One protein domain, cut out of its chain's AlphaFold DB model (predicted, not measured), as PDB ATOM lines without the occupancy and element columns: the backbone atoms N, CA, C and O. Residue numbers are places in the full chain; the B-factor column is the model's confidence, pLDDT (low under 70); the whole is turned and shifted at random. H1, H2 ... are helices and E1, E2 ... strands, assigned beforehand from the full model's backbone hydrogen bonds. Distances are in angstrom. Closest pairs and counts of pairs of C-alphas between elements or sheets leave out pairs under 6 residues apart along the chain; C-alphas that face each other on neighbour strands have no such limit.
ATOM      1  N   ILE A  11     185.020 348.938 293.032       79.75
ATOM      2  CA  ILE A  11     186.096 348.142 293.602       79.75
ATOM      3  C   ILE A  11     185.503 346.788 293.970       79.75
ATOM      4  O   ILE A  11     184.573 346.694 294.769       79.75
ATOM      5  N   TYR A  12     186.065 345.743 293.387       80.94
ATOM      6  CA  TYR A  12     185.714 344.357 293.632       80.94
ATOM      7  C   TYR A  12     186.844 343.718 294.427       80.94
ATOM      8  O   TYR A  12     187.970 343.627 293.944       80.94
ATOM      9  N   ILE A  13     186.558 343.283 295.652       81.25
ATOM     10  CA  ILE A  13     187.548 342.641 296.518       81.25
ATOM     11  C   ILE A  13     187.235 341.152 296.575       81.25
ATOM     12  O   ILE A  13     186.194 340.743 297.089       81.25
ATOM     13  N   TYR A  14     188.153 340.345 296.059       79.81
ATOM     14  CA  TYR A  14     188.159 338.904 296.231       79.81
ATOM     15  C   TYR A  14     189.163 338.536 297.318       79.81
ATOM     16  O   TYR A  14     190.305 338.994 297.311       79.81
ATOM     17  N   LYS A  15     188.741 337.710 298.270       79.56
ATOM     18  CA  LYS A  15     189.599 337.227 299.347       79.56
ATOM     19  C   LYS A  15     189.450 335.723 299.450       79.56
ATOM     20  O   LYS A  15     188.337 335.240 299.653       79.56
ATOM     21  N   ASP A  16     190.564 335.015 299.365       78.56
ATOM     22  CA  ASP A  16     190.630 333.607 299.724       78.56
ATOM     23  C   ASP A  16     191.574 333.396 300.923       78.56
ATOM     24  O   ASP A  16     191.933 334.334 301.643       78.56
ATOM     25  N   GLN A  17     191.902 332.137 301.206       80.44
ATOM     26  CA  GLN A  17     192.759 331.748 302.329       80.44
ATOM     27  C   GLN A  17     194.262 332.011 302.101       80.44
ATOM     28  O   GLN A  17     195.041 331.883 303.043       80.44
ATOM     29  N   TYR A  18     194.673 332.373 300.885       78.56
ATOM     30  CA  TYR A  18     196.067 332.560 300.480       78.56
ATOM     31  C   TYR A  18     196.368 333.997 300.040       78.56
ATOM     32  O   TYR A  18     197.472 334.488 300.273       78.56
ATOM     33  N   GLU A  19     195.401 334.689 299.441       78.06
ATOM     34  CA  GLU A  19     195.574 336.024 298.889       78.06
ATOM     35  C   GLU A  19     194.310 336.895 298.969       78.06
ATOM     36  O   GLU A  19     193.175 336.450 299.143       78.06
ATOM     37  N   THR A  20     194.530 338.206 298.870       82.75
ATOM     38  CA  THR A  20     193.475 339.198 298.652       82.75
ATOM     39  C   THR A  20     193.762 339.881 297.323       82.75
ATOM     40  O   THR A  20     194.847 340.432 297.125       82.75
ATOM     41  N   MET A  21     192.795 339.825 296.412       84.62
ATOM     42  CA  MET A  21     192.822 340.492 295.119       84.62
ATOM     43  C   MET A  21     191.808 341.630 295.101       84.62
ATOM     44  O   MET A  21     190.606 341.415 295.234       84.62
ATOM     45  N   GLU A  22     192.291 342.846 294.889       86.94
ATOM     46  CA  GLU A  22     191.477 344.025 294.638       86.94
ATOM     47  C   GLU A  22     191.458 344.320 293.138       86.94
ATOM     48  O   GLU A  22     192.502 344.542 292.524       86.94
ATOM     49  N   VAL A  23     190.269 344.340 292.544       86.44
ATOM     50  CA  VAL A  23     190.048 344.733 291.155       86.44
ATOM     51  C   VAL A  23     189.308 346.060 291.135       86.44
ATOM     52  O   VAL A  23     188.183 346.159 291.611       86.44
ATOM     53  N   ILE A  24     189.916 347.077 290.535       85.06
ATOM     54  CA  ILE A  24     189.280 348.376 290.318       85.06
ATOM     55  C   ILE A  24     188.934 348.485 288.841       85.06
ATOM     56  O   ILE A  24     189.832 348.475 287.992       85.06
ATOM     57  N   VAL A  25     187.646 348.629 288.535       84.12
ATOM     58  CA  VAL A  25     187.169 348.850 287.169       84.12
ATOM     59  C   VAL A  25     186.681 350.285 287.045       84.12
ATOM     60  O   VAL A  25     185.784 350.746 287.743       84.12
ATOM     61  N   SER A  26     187.279 351.012 286.114       84.50
ATOM     62  CA  SER A  26     186.828 352.343 285.718       84.50
ATOM     63  C   SER A  26     186.592 352.355 284.220       84.50
ATOM     64  O   SER A  26     187.228 351.604 283.482       84.50
ATOM     65  N   PHE A  27     185.679 353.191 283.747       83.38
ATOM     66  CA  PHE A  27     185.506 353.409 282.321       83.38
ATOM     67  C   PHE A  27     185.291 354.885 282.018       83.38
ATOM     68  O   PHE A  27     184.847 355.672 282.851       83.38
ATOM     69  N   SER A  28     185.619 355.277 280.799       81.56
ATOM     70  CA  SER A  28     185.335 356.603 280.260       81.56
ATOM     71  C   SER A  28     184.677 356.455 278.897       81.56
ATOM     72  O   SER A  28     184.895 355.460 278.206       81.56
ATOM     73  N   ARG A  29     183.841 357.421 278.509       84.31
ATOM     74  CA  ARG A  29     183.296 357.449 277.148       84.31
ATOM     75  C   ARG A  29     184.364 357.967 276.191       84.31
ATOM     76  O   ARG A  29     185.019 358.964 276.480       84.31
ATOM     77  N   THR A  30     184.536 357.282 275.071       83.12
ATOM     78  CA  THR A  30     185.358 357.754 273.956       83.12
ATOM     79  C   THR A  30     184.642 358.889 273.221       83.12
ATOM     80  O   THR A  30     183.442 359.108 273.409       83.12
ATOM     81  N   LEU A  31     185.364 359.588 272.341       85.81
ATOM     82  CA  LEU A  31     184.772 360.589 271.442       85.81
ATOM     83  C   LEU A  31     183.678 359.989 270.537       85.81
ATOM     84  O   LEU A  31     182.761 360.695 270.135       85.81
ATOM     85  N   GLU A  32     183.750 358.684 270.269       88.31
ATOM     86  CA  GLU A  32     182.795 357.924 269.454       88.31
ATOM     87  C   GLU A  32     181.617 357.360 270.275       88.31
ATOM     88  O   GLU A  32     180.747 356.678 269.740       88.31
ATOM     89  N   GLY A  33     181.572 357.623 271.587       79.31
ATOM     90  CA  GLY A  33     180.483 357.201 272.473       79.31
ATOM     91  C   GLY A  33     180.600 355.779 273.035       79.31
ATOM     92  O   GLY A  33     179.775 355.388 273.862       79.31
ATOM     93  N   SER A  34     181.631 355.017 272.659       80.25
ATOM     94  CA  SER A  34     181.929 353.699 273.238       80.25
ATOM     95  C   SER A  34     182.548 353.811 274.644       80.25
ATOM     96  O   SER A  34     183.097 354.849 275.014       80.25
ATOM     97  N   LYS A  35     182.455 352.754 275.466       78.69
ATOM     98  CA  LYS A  35     183.114 352.696 276.786       78.69
ATOM     99  C   LYS A  35     184.550 352.183 276.627       78.69
ATOM    100  O   LYS A  35     184.755 351.061 276.175       78.69
ATOM    101  N   ALA A  36     185.533 352.980 277.037       81.19
ATOM    102  CA  ALA A  36     186.916 352.550 277.209       81.19
ATOM    103  C   ALA A  36     187.154 352.194 278.678       81.19
ATOM    104  O   ALA A  36     186.994 353.046 279.554       81.19
ATOM    105  N   PHE A  37     187.525 350.944 278.945       81.19
ATOM    106  CA  PHE A  37     187.728 350.430 280.297       81.19
ATOM    107  C   PHE A  37     189.194 350.533 280.721       81.19
ATOM    108  O   PHE A  37     190.111 350.309 279.932       81.19
ATOM    109  N   LYS A  38     189.409 350.829 281.999       84.56
ATOM    110  CA  LYS A  38     190.689 350.771 282.694       84.56
ATOM    111  C   LYS A  38     190.518 349.894 283.924       84.56
ATOM    112  O   LYS A  38     189.751 350.228 284.827       84.56
ATOM    113  N   ILE A  39     191.261 348.794 283.942       85.75
ATOM    114  CA  ILE A  39     191.228 347.793 285.005       85.75
ATOM    115  C   ILE A  39     192.558 347.842 285.754       85.75
ATOM    116  O   ILE A  39     193.626 347.883 285.135       85.75
ATOM    117  N   ARG A  40     192.499 347.853 287.085       86.25
ATOM    118  CA  ARG A  40     193.661 347.647 287.955       86.25
ATOM    119  C   ARG A  40     193.446 346.408 288.812       86.25
ATOM    120  O   ARG A  40     192.335 346.197 289.277       86.25
ATOM    121  N   LEU A  41     194.506 345.636 289.022       86.62
ATOM    122  CA  LEU A  41     194.561 344.505 289.942       86.62
ATOM    123  C   LEU A  41     195.639 344.799 290.990       86.62
ATOM    124  O   LEU A  41     196.804 344.954 290.624       86.62
ATOM    125  N   ASN A  42     195.269 344.892 292.268       87.88
ATOM    126  CA  ASN A  42     196.167 345.273 293.364       87.88
ATOM    127  C   ASN A  42     196.981 346.537 293.013       87.88
ATOM    128  O   ASN A  42     198.212 346.529 293.029       87.88
ATOM    129  N   ASP A  43     196.267 347.584 292.583       85.44
ATOM    130  CA  ASP A  43     196.768 348.875 292.069       85.44
ATOM    131  C   ASP A  43     197.658 348.821 290.800       85.44
ATOM    132  O   ASP A  43     198.032 349.847 290.227       85.44
ATOM    133  N   LYS A  44     197.943 347.631 290.257       85.44
ATOM    134  CA  LYS A  44     198.709 347.476 289.011       85.44
ATOM    135  C   LYS A  44     197.780 347.504 287.796       85.44
ATOM    136  O   LYS A  44     196.751 346.829 287.807       85.44
ATOM    137  N   PRO A  45     198.105 348.247 286.724       82.56
ATOM    138  CA  PRO A  45     197.277 348.269 285.524       82.56
ATOM    139  C   PRO A  45     197.264 346.896 284.845       82.56
ATOM    140  O   PRO A  45     198.313 346.284 284.645       82.56
ATOM    141  N   VAL A  46     196.078 346.439 284.448       82.19
ATOM    142  CA  VAL A  46     195.913 345.232 283.635       82.19
ATOM    143  C   VAL A  46     195.855 345.641 282.171       82.19
ATOM    144  O   VAL A  46     195.020 346.455 281.772       82.19
ATOM    145  N   ILE A  47     196.743 345.069 281.361       74.06
ATOM    146  CA  ILE A  47     196.719 345.230 279.909       74.06
ATOM    147  C   ILE A  47     195.977 344.029 279.332       74.06
ATOM    148  O   ILE A  47     196.481 342.910 279.367       74.06
ATOM    149  N   ILE A  48     194.778 344.265 278.799       71.31
ATOM    150  CA  ILE A  48     194.063 343.256 278.015       71.31
ATOM    151  C   ILE A  48     194.678 343.257 276.614       71.31
ATOM    152  O   ILE A  48     194.484 344.196 275.840       71.31
ATOM    153  N   SER A  49     195.472 342.235 276.306       69.62
ATOM    154  CA  SER A  49     196.020 342.025 274.965       69.62
ATOM    155  C   SER A  49     194.973 341.400 274.035       69.62
ATOM    156  O   SER A  49     193.949 340.888 274.483       69.62
ATOM    157  N   LYS A  50     195.238 341.406 272.722       67.38
ATOM    158  CA  LYS A  50     194.389 340.710 271.733       67.38
ATOM    159  C   LYS A  50     194.273 339.207 272.001       67.38
ATOM    160  O   LYS A  50     193.265 338.609 271.648       67.38
ATOM    161  N   ASP A  51     195.285 338.638 272.644       72.69
ATOM    162  CA  ASP A  51     195.356 337.221 272.996       72.69
ATOM    163  C   ASP A  51     194.717 336.928 274.362       72.69
ATOM    164  O   ASP A  51     194.843 335.821 274.886       72.69
ATOM    165  N   PHE A  52     194.057 337.915 274.982       73.75
ATOM    166  CA  PHE A  52     193.338 337.703 276.227       73.75
ATOM    167  C   PHE A  52     192.174 336.732 276.005       73.75
ATOM    168  O   PHE A  52     191.235 337.008 275.257       73.75
ATOM    169  N   ILE A  53     192.221 335.600 276.703       69.50
ATOM    170  CA  ILE A  53     191.168 334.589 276.705       69.50
ATOM    171  C   ILE A  53     190.483 334.646 278.068       69.50
ATOM    172  O   ILE A  53     191.136 334.502 279.101       69.50
ATOM    173  N   CYS A  54     189.161 334.843 278.070       73.88
ATOM    174  CA  CYS A  54     188.352 334.788 279.287       73.88
ATOM    175  C   CYS A  54     188.613 333.478 280.053       73.88
ATOM    176  O   CYS A  54     188.700 332.415 279.436       73.88
ATOM    177  N   ILE A  55     188.699 333.540 281.386       71.62
ATOM    178  CA  ILE A  55     188.962 332.370 282.240       71.62
ATOM    179  C   ILE A  55     187.979 331.232 281.966       71.62
ATOM    180  O   ILE A  55     188.410 330.091 281.902       71.62
ATOM    181  N   GLU A  56     186.697 331.523 281.729       73.38
ATOM    182  CA  GLU A  56     185.707 330.491 281.402       73.38
ATOM    183  C   GLU A  56     186.063 329.756 280.099       73.38
ATOM    184  O   GLU A  56     186.047 328.527 280.045       73.38
ATOM    185  N   ASN A  57     186.481 330.496 279.069       75.19
ATOM    186  CA  ASN A  57     186.935 329.913 277.806       75.19
ATOM    187  C   ASN A  57     188.216 329.100 278.004       75.19
ATOM    188  O   ASN A  57     188.344 328.010 277.446       75.19
ATOM    189  N   LYS A  58     189.148 329.596 278.829       72.00
ATOM    190  CA  LYS A  58     190.378 328.870 279.154       72.00
ATOM    191  C   LYS A  58     190.091 327.593 279.941       72.00
ATOM    192  O   LYS A  58     190.710 326.567 279.676       72.00
ATOM    193  N   LEU A  59     189.137 327.636 280.867       71.75
ATOM    194  CA  LEU A  59     188.704 326.490 281.655       71.75
ATOM    195  C   LEU A  59     188.090 325.421 280.747       71.75
ATOM    196  O   LEU A  59     188.520 324.275 280.791       71.75
ATOM    197  N   ARG A  60     187.167 325.805 279.854       78.44
ATOM    198  CA  ARG A  60     186.572 324.896 278.861       78.44
ATOM    199  C   ARG A  60     187.624 324.286 277.931       78.44
ATOM    200  O   ARG A  60     187.583 323.087 277.665       78.44
ATOM    201  N   GLU A  61     188.593 325.081 277.471       82.31
ATOM    202  CA  GLU A  61     189.723 324.589 276.671       82.31
ATOM    203  C   GLU A  61     190.532 323.535 277.441       82.31
ATOM    204  O   GLU A  61     190.852 322.482 276.894       82.31
ATOM    205  N   LEU A  62     190.839 323.786 278.717       75.94
ATOM    206  CA  LEU A  62     191.593 322.861 279.563       75.94
ATOM    207  C   LEU A  62     190.809 321.578 279.860       75.94
ATOM    208  O   LEU A  62     191.375 320.493 279.743       75.94
ATOM    209  N   ILE A  63     189.517 321.691 280.176       83.44
ATOM    210  CA  ILE A  63     188.606 320.556 280.372       83.44
ATOM    211  C   ILE A  63     188.591 319.682 279.115       83.44
ATOM    212  O   ILE A  63     188.841 318.481 279.197       83.44
ATOM    213  N   SER A  64     188.413 320.293 277.939       83.44
ATOM    214  CA  SER A  64     188.426 319.592 276.650       83.44
ATOM    215  C   SER A  64     189.781 318.937 276.351       83.44
ATOM    216  O   SER A  64     189.844 317.752 276.017       83.44
ATOM    217  N   LYS A  65     190.885 319.677 276.526       88.81
ATOM    218  CA  LYS A  65     192.251 319.213 276.250       88.81
ATOM    219  C   LYS A  65     192.668 318.047 277.145       88.81
ATOM    220  O   LYS A  65     193.340 317.130 276.680       88.81
ATOM    221  N   HIS A  66     192.290 318.092 278.418       89.12
ATOM    222  CA  HIS A  66     192.684 317.100 279.416       89.12
ATOM    223  C   HIS A  66     191.604 316.045 279.687       89.12
ATOM    224  O   HIS A  66     191.832 315.165 280.513       89.12
ATOM    225  N   ARG A  67     190.464 316.100 278.979       81.81
ATOM    226  CA  ARG A  67     189.291 315.233 279.196       81.81
ATOM    227  C   ARG A  67     188.887 315.166 280.671       81.81
ATOM    228  O   ARG A  67     188.563 314.096 281.184       81.81
TER     229      ARG A  67
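Overview. This is residues 11 to 67 of the 70 residues of an uncharacterized protein of Maribacter sp (UniProt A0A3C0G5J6). A narrow, three-stranded ribbon of a sheet, folded from two hairpins in a row, has one helix, H1, sticking out from it on a long link, with no contact between helix and sheet. The long strand E2 runs between E1, which lies beside its residues 20 to 24, and E3, which lies beside its residues 22 to 29, while residues 49 to 67, of which 55 to 66 belong to H1, stand free. The printed part has 57 residues, with three named strands and one named helix in the order E1, E2, E3, H1; the sheet order is E1, E2, E3, antiparallel throughout, and the class is mixed, helices and strands. It is only just loose, close to extended, with a radius of gyration of the C-alphas of 15.1 A, and its outline is only just flat, spanning 46 by 30 by 14 A.

Arrangement. Begin at E1, residues 11 to 15, which forms a hairpin with E2, residues 20 to 29, over a tight link. Their directions stand at 161 degrees, antiparallel; C-alphas 15 and 20 face each other at 4.4 A, and N 12 and O 23 are within hydrogen-bond range at 2.8 A. Next comes E3, residues 35 to 41, which forms a second hairpin with E2 over a tight link. These two are antiparallel at 162 degrees; C-alphas 27 and 37 face each other at 4.2 A, and N 38 and O 26 are within hydrogen-bond range at 2.7 A. The three strands make a meander, each the antiparallel neighbour of the one before, with E1 and E3 as edge strands, apart from each other. Just past E3, look at residues 44 to 45, which pair antiparallel with residues 40 to 41 of E3. At the end of a long link you reach H1, residues 55 to 66, which is not on the sheet and is apart from E1 and E2. In H1 every O i to N i+4 pair is within hydrogen-bond range.

Along the chain. Find C-alpha 11 at (186.096, 348.142, 293.602); from there E1 runs 12.8 A to C-alpha 15. E2 runs 30.0 A from C-alpha 20 to C-alpha 29 at (183.296, 357.449, 277.148). E3 runs 19.3 A from Lys 35 to Leu 41. H1 covers 16.0 A from Ile 55 to His 66, whose C-alpha is at (192.684, 317.100, 279.416).

Size, cuts and confidence. The two C-alphas farthest apart are those of Leu 31 and Arg 67, at 46.2 A. The printed part has no cut, and the link from E3 to H1, 13 residues, is long. The mean pLDDT of the printed part is 80.4; look for values under 70 at residues 49 to 50 and at residue 53.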